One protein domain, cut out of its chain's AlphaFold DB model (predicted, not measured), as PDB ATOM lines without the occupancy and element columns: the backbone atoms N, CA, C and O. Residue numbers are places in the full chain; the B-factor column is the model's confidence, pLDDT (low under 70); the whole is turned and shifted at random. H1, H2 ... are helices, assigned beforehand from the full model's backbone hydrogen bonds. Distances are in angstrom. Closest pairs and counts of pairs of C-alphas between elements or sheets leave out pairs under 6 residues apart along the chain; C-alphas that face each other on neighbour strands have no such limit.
ATOM      1  N   THR A   5     388.259 318.931 422.488       71.62
ATOM      2  CA  THR A   5     388.652 318.574 421.130       71.62
ATOM      3  C   THR A   5     387.904 317.319 420.694       71.62
ATOM      4  O   THR A   5     387.945 316.295 421.376       71.62
ATOM      5  N   LEU A   6     387.210 317.389 419.560       73.69
ATOM      6  CA  LEU A   6     386.479 316.239 419.036       73.69
ATOM      7  C   LEU A   6     387.447 315.201 418.434       73.69
ATOM      8  O   LEU A   6     388.474 315.579 417.876       73.69
ATOM      9  N   PRO A   7     387.133 313.898 418.480       78.31
ATOM     10  CA  PRO A   7     387.866 312.878 417.734       78.31
ATOM     11  C   PRO A   7     387.939 313.187 416.221       78.31
ATOM     12  O   PRO A   7     386.942 313.659 415.666       78.31
ATOM     13  N   PRO A   8     389.057 312.892 415.522       75.69
ATOM     14  CA  PRO A   8     389.241 313.232 414.104       75.69
ATOM     15  C   PRO A   8     388.125 312.733 413.176       75.69
ATOM     16  O   PRO A   8     387.682 313.464 412.300       75.69
ATOM     17  N   ASN A   9     387.596 311.530 413.408       75.56
ATOM     18  CA  ASN A   9     386.479 310.975 412.638       75.56
ATOM     19  C   ASN A   9     385.182 311.788 412.799       75.56
ATOM     20  O   ASN A   9     384.445 311.968 411.832       75.56
ATOM     21  N   ILE A  10     384.914 312.303 414.002       76.25
ATOM     22  CA  ILE A  10     383.762 313.175 414.270       76.25
ATOM     23  C   ILE A  10     383.991 314.549 413.637       76.25
ATOM     24  O   ILE A  10     383.063 315.105 413.055       76.25
ATOM     25  N   GLN A  11     385.221 315.075 413.684       77.19
ATOM     26  CA  GLN A  11     385.560 316.331 413.009       77.19
ATOM     27  C   GLN A  11     385.321 316.238 411.495       77.19
ATOM     28  O   GLN A  11     384.633 317.089 410.934       77.19
ATOM     29  N   THR A  12     385.816 315.178 410.849       73.12
ATOM     30  CA  THR A  12     385.614 314.937 409.414       73.12
ATOM     31  C   THR A  12     384.131 314.771 409.079       73.12
ATOM     32  O   THR A  12     383.644 315.409 408.150       73.12
ATOM     33  N   ALA A  13     383.376 313.992 409.861       75.38
ATOM     34  CA  ALA A  13     381.943 313.791 409.630       75.38
ATOM     35  C   ALA A  13     381.126 315.090 409.755       75.38
ATOM     36  O   ALA A  13     380.282 315.364 408.903       75.38
ATOM     37  N   ILE A  14     381.392 315.907 410.781       75.31
ATOM     38  CA  ILE A  14     380.736 317.212 410.948       75.31
ATOM     39  C   ILE A  14     381.074 318.122 409.772       75.31
ATOM     40  O   ILE A  14     380.179 318.759 409.233       75.31
ATOM     41  N   LEU A  15     382.334 318.156 409.346       73.19
ATOM     42  CA  LEU A  15     382.796 318.997 408.247       73.19
ATOM     43  C   LEU A  15     382.151 318.607 406.903       73.19
ATOM     44  O   LEU A  15     381.739 319.484 406.147       73.19
ATOM     45  N   PHE A  16     381.960 317.312 406.640       72.25
ATOM     46  CA  PHE A  16     381.193 316.848 405.479       72.25
ATOM     47  C   PHE A  16     379.702 317.165 405.584       72.25
ATOM     48  O   PHE A  16     379.108 317.635 404.615       72.25
ATOM     49  N   PHE A  17     379.091 316.942 406.748       71.44
ATOM     50  CA  PHE A  17     377.683 317.272 406.973       71.44
ATOM     51  C   PHE A  17     377.419 318.770 406.776       71.44
ATOM     52  O   PHE A  17     376.470 319.154 406.100       71.44
ATOM     53  N   VAL A  18     378.312 319.605 407.304       69.69
ATOM     54  CA  VAL A  18     378.364 321.055 407.095       69.69
ATOM     55  C   VAL A  18     378.313 321.372 405.600       69.69
ATOM     56  O   VAL A  18     377.387 322.047 405.164       69.69
ATOM     57  N   VAL A  19     379.225 320.818 404.800       70.12
ATOM     58  CA  VAL A  19     379.287 321.050 403.345       70.12
ATOM     59  C   VAL A  19     378.021 320.595 402.607       70.12
ATOM     60  O   VAL A  19     377.605 321.249 401.656       70.12
ATOM     61  N   GLN A  20     377.396 319.495 403.036       67.25
ATOM     62  CA  GLN A  20     376.189 318.935 402.409       67.25
ATOM     63  C   GLN A  20     374.919 319.748 402.699       67.25
ATOM     64  O   GLN A  20     374.010 319.788 401.875       67.25
ATOM     65  N   VAL A  21     374.829 320.371 403.875       66.31
ATOM     66  CA  VAL A  21     373.609 321.048 404.347       66.31
ATOM     67  C   VAL A  21     373.552 322.520 403.921       66.31
ATOM     68  O   VAL A  21     372.499 323.151 404.026       66.31
ATOM     69  N   SER A  22     374.646 323.105 403.427       59.19
ATOM     70  CA  SER A  22     374.685 324.547 403.188       59.19
ATOM     71  C   SER A  22     374.451 324.993 401.764       59.19
ATOM     72  O   SER A  22     375.269 324.750 400.882       59.19
ATOM     73  N   GLU A  23     373.438 325.839 401.613       56.22
ATOM     74  CA  GLU A  23     373.326 326.729 400.462       56.22
ATOM     75  C   GLU A  23     373.602 328.206 400.792       56.22
ATOM     76  O   GLU A  23     373.821 328.968 399.858       56.22
ATOM     77  N   THR A  24     373.627 328.674 402.058       53.16
ATOM     78  CA  THR A  24     373.587 330.148 402.265       53.16
ATOM     79  C   THR A  24     374.277 330.824 403.462       53.16
ATOM     80  O   THR A  24     374.380 332.047 403.403       53.16
ATOM     81  N   LYS A  25     374.777 330.180 404.533       54.25
ATOM     82  CA  LYS A  25     375.287 330.953 405.704       54.25
ATOM     83  C   LYS A  25     376.450 330.305 406.469       54.25
ATOM     84  O   LYS A  25     376.259 329.845 407.586       54.25
ATOM     85  N   PHE A  26     377.655 330.297 405.889       55.88
ATOM     86  CA  PHE A  26     378.859 329.755 406.553       55.88
ATOM     87  C   PHE A  26     379.914 330.766 407.005       55.88
ATOM     88  O   PHE A  26     380.865 330.376 407.681       55.88
ATOM     89  N   PHE A  27     379.737 332.056 406.707       53.12
ATOM     90  CA  PHE A  27     380.680 333.094 407.142       53.12
ATOM     91  C   PHE A  27     380.833 333.158 408.672       53.12
ATOM     92  O   PHE A  27     381.899 333.515 409.167       53.12
ATOM     93  N   ASP A  28     379.818 332.714 409.416       56.12
ATOM     94  CA  ASP A  28     379.798 332.746 410.881       56.12
ATOM     95  C   ASP A  28     380.633 331.627 411.536       56.12
ATOM     96  O   ASP A  28     380.917 331.687 412.730       56.12
ATOM     97  N   CYS A  29     381.059 330.608 410.776       63.03
ATOM     98  CA  CYS A  29     381.852 329.485 411.295       63.03
ATOM     99  C   CYS A  29     383.364 329.640 411.063       63.03
ATOM    100  O   CYS A  29     384.124 328.718 411.355       63.03
ATOM    101  N   GLY A  30     383.812 330.774 410.514       68.94
ATOM    102  CA  GLY A  30     385.230 331.045 410.256       68.94
ATOM    103  C   GLY A  30     385.824 330.321 409.039       68.94
ATOM    104  O   GLY A  30     387.018 330.459 408.786       68.94
ATOM    105  N   LEU A  31     385.013 329.586 408.268       72.19
ATOM    106  CA  LEU A  31     385.415 329.016 406.979       72.19
ATOM    107  C   LEU A  31     385.227 330.057 405.871       72.19
ATOM    108  O   LEU A  31     384.151 330.641 405.732       72.19
ATOM    109  N   CYS A  32     386.254 330.272 405.049       77.69
ATOM    110  CA  CYS A  32     386.122 331.135 403.877       77.69
ATOM    111  C   CYS A  32     385.505 330.378 402.686       77.69
ATOM    112  O   CYS A  32     385.534 329.147 402.614       77.69
ATOM    113  N   ALA A  33     384.966 331.122 401.717       75.00
ATOM    114  CA  ALA A  33     384.312 330.545 400.540       75.00
ATOM    115  C   ALA A  33     385.231 329.608 399.727       75.00
ATOM    116  O   ALA A  33     384.759 328.600 399.202       75.00
ATOM    117  N   ASP A  34     386.540 329.893 399.664       80.06
ATOM    118  CA  ASP A  34     387.520 329.022 398.997       80.06
ATOM    119  C   ASP A  34     387.659 327.667 399.704       80.06
ATOM    120  O   ASP A  34     387.589 326.617 399.065       80.06
ATOM    121  N   GLN A  35     387.782 327.675 401.035       78.38
ATOM    122  CA  GLN A  35     387.855 326.451 401.830       78.38
ATOM    123  C   GLN A  35     386.596 325.601 401.632       78.38
ATOM    124  O   GLN A  35     386.704 324.402 401.386       78.38
ATOM    125  N   LEU A  36     385.413 326.218 401.642       74.69
ATOM    126  CA  LEU A  36     384.148 325.519 401.415       74.69
ATOM    127  C   LEU A  36     384.059 324.910 400.003       74.69
ATOM    128  O   LEU A  36     383.678 323.750 399.856       74.69
ATOM    129  N   ALA A  37     384.478 325.652 398.974       77.62
ATOM    130  CA  ALA A  37     384.511 325.168 397.593       77.62
ATOM    131  C   ALA A  37     385.536 324.044 397.372       77.62
ATOM    132  O   ALA A  37     385.396 323.232 396.459       77.62
ATOM    133  N   ARG A  38     386.619 324.006 398.151       81.25
ATOM    134  CA  ARG A  38     387.599 322.911 398.109       81.25
ATOM    135  C   ARG A  38     387.064 321.671 398.809       81.25
ATOM    136  O   ARG A  38     387.174 320.585 398.255       81.25
ATOM    137  N   LEU A  39     386.432 321.841 399.968       78.19
ATOM    138  CA  LEU A  39     385.817 320.744 400.708       78.19
ATOM    139  C   LEU A  39     384.662 320.089 399.939       78.19
ATOM    140  O   LEU A  39     384.549 318.869 399.949       78.19
ATOM    141  N   SER A  40     383.855 320.867 399.210       75.12
ATOM    142  CA  SER A  40     382.761 320.340 398.377       75.12
ATOM    143  C   SER A  40     383.218 319.554 397.147       75.12
ATOM    144  O   SER A  40     382.421 318.823 396.562       75.12
ATOM    145  N   ARG A  41     384.490 319.685 396.755       81.19
ATOM    146  CA  ARG A  41     385.088 318.981 395.612       81.19
ATOM    147  C   ARG A  41     385.872 317.729 396.002       81.19
ATOM    148  O   ARG A  41     386.352 317.041 395.107       81.19
ATOM    149  N   LEU A  42     386.008 317.436 397.297       79.94
ATOM    150  CA  LEU A  42     386.731 316.253 397.754       79.94
ATOM    151  C   LEU A  42     386.004 314.976 397.332       79.94
ATOM    152  O   LEU A  42     384.802 314.812 397.551       79.94
ATOM    153  N   THR A  43     386.762 314.042 396.775       76.25
ATOM    154  CA  THR A  43     386.303 312.673 396.547       76.25
ATOM    155  C   THR A  43     386.248 311.892 397.865       76.25
ATOM    156  O   THR A  43     386.881 312.259 398.854       76.25
ATOM    157  N   ALA A  44     385.531 310.764 397.886       70.94
ATOM    158  CA  ALA A  44     385.450 309.901 399.072       70.94
ATOM    159  C   ALA A  44     386.825 309.383 399.553       70.94
ATOM    160  O   ALA A  44     387.007 309.137 400.741       70.94
ATOM    161  N   VAL A  45     387.804 309.251 398.651       74.69
ATOM    162  CA  VAL A  45     389.178 308.824 398.980       74.69
ATOM    163  C   VAL A  45     389.971 309.960 399.641       74.69
ATOM    164  O   VAL A  45     390.709 309.751 400.605       74.69
ATOM    165  N   GLU A  46     389.793 311.191 399.166       76.69
ATOM    166  CA  GLU A  46     390.434 312.373 399.752       76.69
ATOM    167  C   GLU A  46     389.788 312.765 401.090       76.69
ATOM    168  O   GLU A  46     390.468 313.256 401.990       76.69
ATOM    169  N   ALA A  47     388.491 312.485 401.254       70.56
ATOM    170  CA  ALA A  47     387.761 312.603 402.514       70.56
ATOM    171  C   ALA A  47     388.356 311.723 403.624       70.56
ATOM    172  O   ALA A  47     388.508 312.167 404.763       70.56
ATOM    173  N   ASP A  48     388.705 310.482 403.284       72.94
ATOM    174  CA  ASP A  48     389.331 309.535 404.207       72.94
ATOM    175  C   ASP A  48     390.750 309.997 404.580       72.94
ATOM    176  O   ASP A  48     391.113 310.084 405.756       72.94
ATOM    177  N   SER A  49     391.504 310.457 403.577       74.31
ATOM    178  CA  SER A  49     392.846 311.029 403.760       74.31
ATOM    179  C   SER A  49     392.839 312.265 404.668       74.31
ATOM    180  O   SER A  49     393.745 312.447 405.483       74.31
ATOM    181  N   LEU A  50     391.792 313.096 404.598       73.44
ATOM    182  CA  LEU A  50     391.611 314.235 405.499       73.44
ATOM    183  C   LEU A  50     391.536 313.785 406.966       73.44
ATOM    184  O   LEU A  50     392.147 314.415 407.823       73.44
ATOM    185  N   GLY A  51     390.854 312.676 407.271       71.06
ATOM    186  CA  GLY A  51     390.777 312.138 408.636       71.06
ATOM    187  C   GLY A  51     392.140 311.741 409.214       71.06
ATOM    188  O   GLY A  51     392.393 311.953 410.404       71.06
ATOM    189  N   HIS A  52     393.036 311.227 408.369       72.25
ATOM    190  CA  HIS A  52     394.419 310.933 408.744       72.25
ATOM    191  C   HIS A  52     395.220 312.214 409.009       72.25
ATOM    192  O   HIS A  52     395.843 312.337 410.062       72.25
ATOM    193  N   LEU A  53     395.119 313.210 408.128       73.44
ATOM    194  CA  LEU A  53     395.837 314.482 408.272       73.44
ATOM    195  C   LEU A  53     395.365 315.308 409.480       73.44
ATOM    196  O   LEU A  53     396.171 315.968 410.135       73.44
ATOM    197  N   VAL A  54     394.075 315.240 409.825       75.62
ATOM    198  CA  VAL A  54     393.513 315.896 411.021       75.62
ATOM    199  C   VAL A  54     394.080 315.306 412.308       75.62
ATOM    200  O   VAL A  54     394.235 316.024 413.292       75.62
ATOM    201  N   ARG A  55     394.417 314.013 412.316       68.75
ATOM    202  CA  ARG A  55     395.034 313.355 413.475       68.75
ATOM    203  C   ARG A  55     396.467 313.838 413.722       68.75
ATOM    204  O   ARG A  55     396.897 313.863 414.869       68.75
ATOM    205  N   GLU A  56     397.183 314.198 412.662       72.75
ATOM    206  CA  GLU A  56     398.578 314.661 412.708       72.75
ATOM    207  C   GLU A  56     398.701 316.183 412.896       72.75
ATOM    208  O   GLU A  56     399.787 316.694 413.163       72.75
ATOM    209  N   SER A  57     397.585 316.909 412.783       70.81
ATOM    210  CA  SER A  57     397.524 318.373 412.818       70.81
ATOM    211  C   SER A  57     396.873 318.909 414.099       70.81
ATOM    212  O   SER A  57     396.308 318.173 414.907       70.81
ATOM    213  N   ALA A  58     396.916 320.234 414.274       72.62
ATOM    214  CA  ALA A  58     396.090 320.916 415.267       72.62
ATOM    215  C   ALA A  58     394.591 320.661 414.993       72.62
ATOM    216  O   ALA A  58     394.194 320.502 413.835       72.62
ATOM    217  N   PRO A  59     393.740 320.636 416.032       68.94
ATOM    218  CA  PRO A  59     392.328 320.338 415.854       68.94
ATOM    219  C   PRO A  59     391.629 321.372 414.973       68.94
ATOM    220  O   PRO A  59     391.719 322.572 415.230       68.94
ATOM    221  N   LEU A  60     390.898 320.890 413.964       73.50
ATOM    222  CA  LEU A  60     390.165 321.739 413.023       73.50
ATOM    223  C   LEU A  60     388.872 322.291 413.626       73.50
ATOM    224  O   LEU A  60     388.446 323.384 413.270       73.50
ATOM    225  N   LEU A  61     388.237 321.529 414.521       71.25
ATOM    226  CA  LEU A  61     386.960 321.886 415.134       71.25
ATOM    227  C   LEU A  61     387.036 321.781 416.658       71.25
ATOM    228  O   LEU A  61     387.486 320.776 417.214       71.25
ATOM    229  N   GLN A  62     386.526 322.810 417.335       70.50
ATOM    230  CA  GLN A  62     386.271 322.795 418.772       70.50
ATOM    231  C   GLN A  62     384.765 322.865 419.003       70.50
ATOM    232  O   GLN A  62     384.085 323.713 418.429       70.50
ATOM    233  N   LEU A  63     384.246 321.976 419.852       76.12
ATOM    234  CA  LEU A  63     382.848 321.995 420.258       76.12
ATOM    235  C   LEU A  63     382.749 322.550 421.676       76.12
ATOM    236  O   LEU A  63     383.335 322.005 422.612       76.12
ATOM    237  N   ALA A  64     381.975 323.619 421.828       79.38
ATOM    238  CA  ALA A  64     381.543 324.115 423.121       79.38
ATOM    239  C   ALA A  64     380.025 323.971 423.196       79.38
ATOM    240  O   ALA A  64     379.295 324.588 422.422       79.38
TER     241      ALA A  64
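What this domain is: This is residues 5 to 64 of the 177 residues of an uncharacterized protein of Gallionellales bacterium RIFCSPLOWO2_12_FULL_59_22 (UniProt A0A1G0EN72). Helices H1 and H3 make a V, and short H2 lies at its open end, near the later part of H1. The 60 printed residues hold H1, H2 and H3 in chain order, all helix, with no named strand. The whole is compact, with a radius of gyration of the C-alphas of 11.3 A and spans of 30 by 29 by 17 A.

How they stand to each other: Start at H1, residues 8 to 21; with residues 16 to 19 alone it only just touches H2, residues 33 to 39, with 3 pairs of C-alphas within 8 A, the closest Val 19 and Leu 36, 6.9 A. They run opposite ways at a steep tilt of 62 degrees. With residues 8 to 12 alone, H1 touches H3, residues 44 to 56, opposite ways at a steep tilt of 45 degrees; the closest C-alphas, Pro 8 and Gly 51, are 5.8 A apart. H2 and H3 are apart. In H1, H2 and H3 every O i to N i+4 pair is within hydrogen-bond range.

Where its parts are: Find C-alpha 8 at (389.241, 313.232, 414.104); H1 runs 20.0 A from there. H2 spans 9.9 A; H3 runs 19.5 A to C-alpha 56 at (398.578, 314.661, 412.708).

The domain as a whole: The farthest C-alphas, Thr 24 and Glu 56, are 31.2 A apart. The printed part has no cut. H1 to H2 is a long link. Confidence is under 70 at residues 18, 20 to 30, 55 and 59.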